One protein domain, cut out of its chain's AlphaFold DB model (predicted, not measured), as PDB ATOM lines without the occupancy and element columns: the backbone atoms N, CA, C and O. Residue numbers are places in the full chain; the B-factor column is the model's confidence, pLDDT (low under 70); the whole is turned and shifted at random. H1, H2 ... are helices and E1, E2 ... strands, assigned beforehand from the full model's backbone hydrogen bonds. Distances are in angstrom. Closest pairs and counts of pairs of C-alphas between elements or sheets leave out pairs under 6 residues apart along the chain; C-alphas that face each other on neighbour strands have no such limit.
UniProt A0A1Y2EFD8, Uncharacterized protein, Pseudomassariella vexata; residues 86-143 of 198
ATOM      1  N   LYS A  86      23.454  44.065  49.139       84.44
ATOM      2  CA  LYS A  86      23.963  42.709  49.338       84.44
ATOM      3  C   LYS A  86      23.647  41.813  48.137       84.44
ATOM      4  O   LYS A  86      24.572  41.260  47.559       84.44
ATOM      5  N   ASP A  87      22.392  41.757  47.689       82.56
ATOM      6  CA  ASP A  87      22.001  40.911  46.546       82.56
ATOM      7  C   ASP A  87      22.769  41.252  45.266       82.56
ATOM      8  O   ASP A  87      23.020  40.381  44.439       82.56
ATOM      9  N   SER A  88      23.131  42.524  45.086       83.50
ATOM     10  CA  SER A  88      23.901  42.964  43.919       83.50
ATOM     11  C   SER A  88      25.379  42.593  44.046       83.50
ATOM     12  O   SER A  88      25.953  42.071  43.096       83.50
ATOM     13  N   LEU A  89      25.971  42.808  45.224       85.69
ATOM     14  CA  LEU A  89      27.381  42.529  45.507       85.69
ATOM     15  C   LEU A  89      27.709  41.031  45.592       85.69
ATOM     16  O   LEU A  89      28.840  40.641  45.312       85.69
ATOM     17  N   GLU A  90      26.743  40.191  45.966       88.31
ATOM     18  CA  GLU A  90      26.900  38.731  46.016       88.31
ATOM     19  C   GLU A  90      26.468  38.042  44.710       88.31
ATOM     20  O   GLU A  90      26.594  36.825  44.578       88.31
ATOM     21  N   SER A  91      25.955  38.790  43.725       81.62
ATOM     22  CA  SER A  91      25.498  38.208  42.465       81.62
ATOM     23  C   SER A  91      26.656  37.994  41.488       81.62
ATOM     24  O   SER A  91      27.224  38.964  40.990       81.62
ATOM     25  N   PRO A  92      26.930  36.755  41.039       84.00
ATOM     26  CA  PRO A  92      27.926  36.518  39.991       84.00
ATOM     27  C   PRO A  92      27.467  37.028  38.613       84.00
ATOM     28  O   PRO A  92      28.255  37.074  37.671       84.00
ATOM     29  N   ARG A  93      26.179  37.376  38.467       79.50
ATOM     30  CA  ARG A  93      25.581  37.844  37.208       79.50
ATOM     31  C   ARG A  93      25.645  39.360  37.043       79.50
ATOM     32  O   ARG A  93      25.468  39.835  35.924       79.50
ATOM     33  N   ILE A  94      25.855  40.103  38.128       78.31
ATOM     34  CA  ILE A  94      25.918  41.564  38.123       78.31
ATOM     35  C   ILE A  94      27.388  41.943  38.334       78.31
ATOM     36  O   ILE A  94      27.842  41.982  39.475       78.31
ATOM     37  N   PRO A  95      28.161  42.169  37.254       77.25
ATOM     38  CA  PRO A  95      29.569  42.494  37.401       77.25
ATOM     39  C   PRO A  95      29.716  43.820  38.148       77.25
ATOM     40  O   PRO A  95      29.185  44.841  37.706       77.25
ATOM     41  N   THR A  96      30.441  43.798  39.266       78.56
ATOM     42  CA  THR A  96      30.714  44.998  40.066       78.56
ATOM     43  C   THR A  96      32.192  45.338  39.990       78.56
ATOM     44  O   THR A  96      33.059  44.483  40.160       78.56
ATOM     45  N   VAL A  97      32.490  46.602  39.718       79.56
ATOM     46  CA  VAL A  97      33.855  47.073  39.494       79.56
ATOM     47  C   VAL A  97      34.424  47.639  40.794       79.56
ATOM     48  O   VAL A  97      33.863  48.580  41.350       79.56
ATOM     49  N   PHE A  98      35.551  47.090  41.254       80.00
ATOM     50  CA  PHE A  98      36.279  47.561  42.436       80.00
ATOM     51  C   PHE A  98      37.705  47.967  42.077       80.00
ATOM     52  O   PHE A  98      38.340  47.387  41.190       80.00
ATOM     53  N   VAL A  99      38.228  48.958  42.795       73.44
ATOM     54  CA  VAL A  99      39.602  49.432  42.611       73.44
ATOM     55  C   VAL A  99      40.559  48.745  43.580       73.44
ATOM     56  O   VAL A  99      41.637  48.354  43.144       73.44
ATOM     57  N   ASP A 100      40.167  48.553  44.843       75.44
ATOM     58  CA  ASP A 100      40.929  47.772  45.824       75.44
ATOM     59  C   ASP A 100      40.033  46.755  46.542       75.44
ATOM     60  O   ASP A 100      39.589  46.929  47.676       75.44
ATOM     61  N   VAL A 101      39.783  45.632  45.865       80.50
ATOM     62  CA  VAL A 101      38.874  44.596  46.378       80.50
ATOM     63  C   VAL A 101      39.364  43.979  47.687       80.50
ATOM     64  O   VAL A 101      38.557  43.507  48.478       80.50
ATOM     65  N   ARG A 102      40.676  43.948  47.948       79.06
ATOM     66  CA  ARG A 102      41.238  43.210  49.097       79.06
ATOM     67  C   ARG A 102      40.791  43.815  50.414       79.06
ATOM     68  O   ARG A 102      40.462  43.109  51.360       79.06
ATOM     69  N   LYS A 103      40.776  45.134  50.450       80.25
ATOM     70  CA  LYS A 103      40.447  45.885  51.640       80.25
ATOM     71  C   LYS A 103      38.945  46.043  51.810       80.25
ATOM     72  O   LYS A 103      38.424  45.795  52.897       80.25
ATOM     73  N   ASP A 104      38.265  46.348  50.713       81.25
ATOM     74  CA  ASP A 104      36.818  46.512  50.707       81.25
ATOM     75  C   ASP A 104      36.115  45.180  51.006       81.25
ATOM     76  O   ASP A 104      35.191  45.150  51.812       81.25
ATOM     77  N   SER A 105      36.591  44.055  50.455       85.19
ATOM     78  CA  SER A 105      36.028  42.725  50.751       85.19
ATOM     79  C   SER A 105      36.152  42.350  52.224       85.19
ATOM     80  O   SER A 105      35.176  41.891  52.810       85.19
ATOM     81  N   ASN A 106      37.314  42.580  52.847       82.94
ATOM     82  CA  ASN A 106      37.508  42.270  54.259       82.94
ATOM     83  C   ASN A 106      36.593  43.125  55.146       82.94
ATOM     84  O   ASN A 106      35.948  42.598  56.046       82.94
ATOM     85  N   ALA A 107      36.480  44.425  54.869       85.50
ATOM     86  CA  ALA A 107      35.569  45.293  55.610       85.50
ATOM     87  C   ALA A 107      34.102  44.881  55.421       85.50
ATOM     88  O   ALA A 107      33.357  44.780  56.395       85.50
ATOM     89  N   LEU A 108      33.686  44.594  54.185       87.31
ATOM     90  CA  LEU A 108      32.320  44.175  53.876       87.31
ATOM     91  C   LEU A 108      31.960  42.840  54.532       87.31
ATOM     92  O   LEU A 108      30.852  42.679  55.045       87.31
ATOM     93  N   TYR A 109      32.906  41.907  54.579       87.38
ATOM     94  CA  TYR A 109      32.714  40.636  55.258       87.38
ATOM     95  C   TYR A 109      32.679  40.809  56.782       87.38
ATOM     96  O   TYR A 109      31.733  40.367  57.426       87.38
ATOM     97  N   CYS A 110      33.661  41.502  57.368       86.50
ATOM     98  CA  CYS A 110      33.754  41.677  58.819       86.50
ATOM     99  C   CYS A 110      32.606  42.503  59.410       86.50
ATOM    100  O   CYS A 110      32.168  42.206  60.519       86.50
ATOM    101  N   HIS A 111      32.124  43.531  58.706       87.56
ATOM    102  CA  HIS A 111      31.069  44.408  59.219       87.56
ATOM    103  C   HIS A 111      29.658  43.965  58.824       87.56
ATOM    104  O   HIS A 111      28.724  44.193  59.589       87.56
ATOM    105  N   PHE A 112      29.484  43.346  57.651       86.75
ATOM    106  CA  PHE A 112      28.154  43.086  57.084       86.75
ATOM    107  C   PHE A 112      27.928  41.634  56.645       86.75
ATOM    108  O   PHE A 112      26.828  41.302  56.197       86.75
ATOM    109  N   GLY A 113      28.938  40.764  56.750       89.12
ATOM    110  CA  GLY A 113      28.850  39.376  56.296       89.12
ATOM    111  C   GLY A 113      28.587  39.248  54.794       89.12
ATOM    112  O   GLY A 113      27.944  38.288  54.373       89.12
ATOM    113  N   ILE A 114      29.012  40.237  53.998       88.56
ATOM    114  CA  ILE A 114      28.805  40.252  52.545       88.56
ATOM    115  C   ILE A 114      29.969  39.540  51.861       88.56
ATOM    116  O   ILE A 114      31.130  39.904  52.057       88.56
ATOM    117  N   THR A 115      29.648  38.560  51.018       90.00
ATOM    118  CA  THR A 115      30.640  37.810  50.238       90.00
ATOM    119  C   THR A 115      30.615  38.248  48.781       90.00
ATOM    120  O   THR A 115      29.763  37.821  48.006       90.00
ATOM    121  N   LEU A 116      31.567  39.095  48.391       87.88
ATOM    122  CA  LEU A 116      31.623  39.641  47.037       87.88
ATOM    123  C   LEU A 116      31.730  38.545  45.957       87.88
ATOM    124  O   LEU A 116      32.616  37.690  46.018       87.88
ATOM    125  N   GLN A 117      30.881  38.617  44.928       86.12
ATOM    126  CA  GLN A 117      30.955  37.786  43.720       86.12
ATOM    127  C   GLN A 117      30.877  38.643  42.454       86.12
ATOM    128  O   GLN A 117      30.374  39.760  42.473       86.12
ATOM    129  N   GLY A 118      31.391  38.121  41.335       77.75
ATOM    130  CA  GLY A 118      31.341  38.836  40.054       77.75
ATOM    131  C   GLY A 118      32.183  40.118  40.025       77.75
ATOM    132  O   GLY A 118      31.850  41.049  39.295       77.75
ATOM    133  N   ILE A 119      33.256  40.191  40.821       80.62
ATOM    134  CA  ILE A 119      34.072  41.404  40.920       80.62
ATOM    135  C   ILE A 119      35.068  41.519  39.770       80.62
ATOM    136  O   ILE A 119      35.880  40.622  39.539       80.62
ATOM    137  N   GLU A 120      35.067  42.675  39.114       79.00
ATOM    138  CA  GLU A 120      36.114  43.085  38.186       79.00
ATOM    139  C   GLU A 120      37.066  44.070  38.882       79.00
ATOM    140  O   GLU A 120      36.676  45.159  39.305       79.00
ATOM    141  N   HIS A 121      38.332  43.672  39.024       77.69
ATOM    142  CA  HIS A 121      39.347  44.455  39.727       77.69
ATOM    143  C   HIS A 121      40.112  45.365  38.762       77.69
ATOM    144  O   HIS A 121      40.986  44.901  38.023       77.69
ATOM    145  N   VAL A 122      39.822  46.669  38.789       77.50
ATOM    146  CA  VAL A 122      40.370  47.650  37.831       77.50
ATOM    147  C   VAL A 122      41.895  47.649  37.825       77.50
ATOM    148  O   VAL A 122      42.490  47.602  36.754       77.50
ATOM    149  N   GLN A 123      42.549  47.617  38.992       73.00
ATOM    150  CA  GLN A 123      44.017  47.602  39.055       73.00
ATOM    151  C   GLN A 123      44.623  46.318  38.466       73.00
ATOM    152  O   GLN A 123      45.734  46.346  37.947       73.00
ATOM    153  N   ALA A 124      43.919  45.182  38.530       74.44
ATOM    154  CA  ALA A 124      44.425  43.937  37.945       74.44
ATOM    155  C   ALA A 124      44.292  43.960  36.420       74.44
ATOM    156  O   ALA A 124      45.207  43.532  35.716       74.44
ATOM    157  N   VAL A 125      43.178  44.501  35.919       72.69
ATOM    158  CA  VAL A 125      42.972  44.736  34.488       72.69
ATOM    159  C   VAL A 125      44.047  45.693  33.968       72.69
ATOM    160  O   VAL A 125      44.737  45.365  33.013       72.69
ATOM    161  N   GLU A 126      44.274  46.813  34.648       75.94
ATOM    162  CA  GLU A 126      45.298  47.812  34.323       75.94
ATOM    163  C   GLU A 126      46.710  47.207  34.200       75.94
ATOM    164  O   GLU A 126      47.382  47.369  33.180       75.94
ATOM    165  N   VAL A 127      47.134  46.409  35.184       74.31
ATOM    166  CA  VAL A 127      48.432  45.713  35.150       74.31
ATOM    167  C   VAL A 127      48.507  44.699  34.010       74.31
ATOM    168  O   VAL A 127      49.558  44.562  33.379       74.31
ATOM    169  N   ALA A 128      47.415  43.984  33.735       74.31
ATOM    170  CA  ALA A 128      47.354  43.048  32.618       74.31
ATOM    171  C   ALA A 128      47.472  43.771  31.265       74.31
ATOM    172  O   ALA A 128      48.129  43.258  30.363       74.31
ATOM    173  N   TRP A 129      46.918  44.981  31.138       71.50
ATOM    174  CA  TRP A 129      47.086  45.831  29.955       71.50
ATOM    175  C   TRP A 129      48.517  46.377  29.823       71.50
ATOM    176  O   TRP A 129      49.069  46.374  28.722       71.50
ATOM    177  N   ARG A 130      49.173  46.754  30.932       67.56
ATOM    178  CA  ARG A 130      50.593  47.171  30.940       67.56
ATOM    179  C   ARG A 130      51.579  46.067  30.568       67.56
ATOM    180  O   ARG A 130      52.715  46.383  30.215       67.56
ATOM    181  N   ALA A 131      51.175  44.796  30.635       59.28
ATOM    182  CA  ALA A 131      52.044  43.648  30.363       59.28
ATOM    183  C   ALA A 131      52.715  43.692  28.977       59.28
ATOM    184  O   ALA A 131      53.750  43.060  28.788       59.28
ATOM    185  N   PHE A 132      52.169  44.468  28.037       59.31
ATOM    186  CA  PHE A 132      52.733  44.659  26.702       59.31
ATOM    187  C   PHE A 132      53.738  45.819  26.587       59.31
ATOM    188  O   PHE A 132      54.388  45.928  25.553       59.31
ATOM    189  N   ALA A 133      53.880  46.680  27.604       58.53
ATOM    190  CA  ALA A 133      54.575  47.964  27.461       58.53
ATOM    191  C   ALA A 133      55.646  48.277  28.526       58.53
ATOM    192  O   ALA A 133      56.584  49.003  28.207       58.53
ATOM    193  N   THR A 134      55.560  47.806  29.782       57.81
ATOM    194  CA  THR A 134      56.616  48.046  30.802       57.81
ATOM    195  C   THR A 134      56.417  47.242  32.100       57.81
ATOM    196  O   THR A 134      55.362  46.669  32.356       57.81
ATOM    197  N   SER A 135      57.468  47.197  32.932       58.75
ATOM    198  CA  SER A 135      57.592  46.473  34.214       58.75
ATOM    199  C   SER A 135      56.333  46.464  35.117       58.75
ATOM    200  O   SER A 135      55.843  47.513  35.530       58.75
ATOM    201  N   ARG A 136      55.920  45.262  35.560       66.31
ATOM    202  CA  ARG A 136      54.822  44.985  36.522       66.31
ATOM    203  C   ARG A 136      55.169  45.247  37.998       66.31
ATOM    204  O   ARG A 136      54.476  44.764  38.887       66.31
ATOM    205  N   LYS A 137      56.262  45.957  38.287       69.62
ATOM    206  CA  LYS A 137      56.775  46.103  39.661       69.62
ATOM    207  C   LYS A 137      55.836  46.869  40.601       69.62
ATOM    208  O   LYS A 137      55.961  46.712  41.810       69.62
ATOM    209  N   TYR A 138      54.902  47.669  40.074       68.44
ATOM    210  CA  TYR A 138      54.036  48.530  40.885       68.44
ATOM    211  C   TYR A 138      52.604  48.591  40.347       68.44
ATOM    212  O   TYR A 138      52.393  48.711  39.138       68.44
ATOM    213  N   LEU A 139      51.629  48.588  41.261       69.12
ATOM    214  CA  LEU A 139      50.228  48.878  40.955       69.12
ATOM    215  C   LEU A 139      50.037  50.393  40.802       69.12
ATOM    216  O   LEU A 139      50.517  51.180  41.620       69.12
ATOM    217  N   GLY A 140      49.343  50.821  39.746       68.88
ATOM    218  CA  GLY A 140      48.895  52.205  39.632       68.88
ATOM    219  C   GLY A 140      47.742  52.476  40.597       68.88
ATOM    220  O   GLY A 140      46.722  51.799  40.542       68.88
ATOM    221  N   GLY A 141      47.869  53.486  41.459       71.69
ATOM    222  CA  GLY A 141      46.728  53.956  42.250       71.69
ATOM    223  C   GLY A 141      45.623  54.550  41.365       71.69
ATOM    224  O   GLY A 141      45.887  55.000  40.246       71.69
ATOM    225  N   LEU A 142      44.394  54.640  41.892       76.50
ATOM    226  CA  LEU A 142      43.216  55.177  41.184       76.50
ATOM    227  C   LEU A 142      43.455  56.560  40.559       76.50
ATOM    228  O   LEU A 142      42.934  56.894  39.494       76.50
ATOM    229  N   GLY A 143      44.266  57.382  41.231       73.06
ATOM    230  CA  GLY A 143      44.701  58.683  40.738       73.06
ATOM    231  C   GLY A 143      45.329  58.603  39.348       73.06
ATOM    232  O   GLY A 143      44.885  59.332  38.457       73.06
TER     233      GLY A 143
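AT A GLANCE: This is residues 86 to 143 of the 198 residues of an uncharacterized protein of Pseudomassariella vexata (UniProt A0A1Y2EFD8). A pair of very short parallel strands, E1 and E2, sits side by side near the middle of a loose, elongated model, with helix H2 looping out between them and helix H3 running on from E2 toward the other end. The short helix H1 lies at the same end as the far end of H2, while beyond H3 a stretch with no named element, residues 131 to 143, turns and folds back past that helix. The printed part has 58 residues with three named helices and two named strands, in the order H1, E1, H2, E2, H3, and its class is mostly helix. It is loose, with a radius of gyration of the C-alphas of 13.4 A, and its C-alphas span 39 by 23 by 16 A.

HOW THE PARTS SIT: H1, residues 86 to 89, comes nearest to E1, residues 96 to 98, at the C-alphas of Leu 89 and Thr 96, 6.8 A apart. E1 and E2, residues 119 to 121, are parallel neighbours, with 33 degrees between their directions. N 98 and O 120 are within hydrogen-bond range at 3.0 A, as are N 120 and O 96 at 2.9 A. H2, residues 101 to 112, stands between these strands in the chain, and E1, H2 and E2 form a strand-helix-strand unit, two parallel neighbour strands joined through a helix, with a right-handed crossover. The closest C-alphas of H2 and E2 are those of Val 101 and His 121, 6.7 A apart. H3, residues 122 to 130, comes closest to E1 at the C-alphas of Phe 98 and Val 122, 6.2 A apart. The three helices are apart from one another, and H1 and E2 are only just apart, at 8.2 A. In H3 every O i to N i+4 pair is within hydrogen-bond range, in H2 7 of 8 are, and H1 is too short for such a pair.

IN THESE COORDINATES: H1 begins at C-alpha 86, (23.963, 42.709, 49.338), and measures 5.1 A. E1 measures 6.6 A and E2 6.2 A. H2 measures 15.2 A and ends at C-alpha 112, (28.154, 43.086, 57.084). H3 measures 12.3 A and ends at C-alpha 130, (50.593, 47.171, 30.940).

THE WHOLE: The two C-alphas farthest apart are those of Phe 112 and Ala 133, at 40.0 A. The printed part has no cut and no long link between named elements. Residues 129 to 134, of which 129 and 130 belong to H3, stand free. Mean pLDDT of the printed part is 77.5, and residues 130 to 140 are under 70.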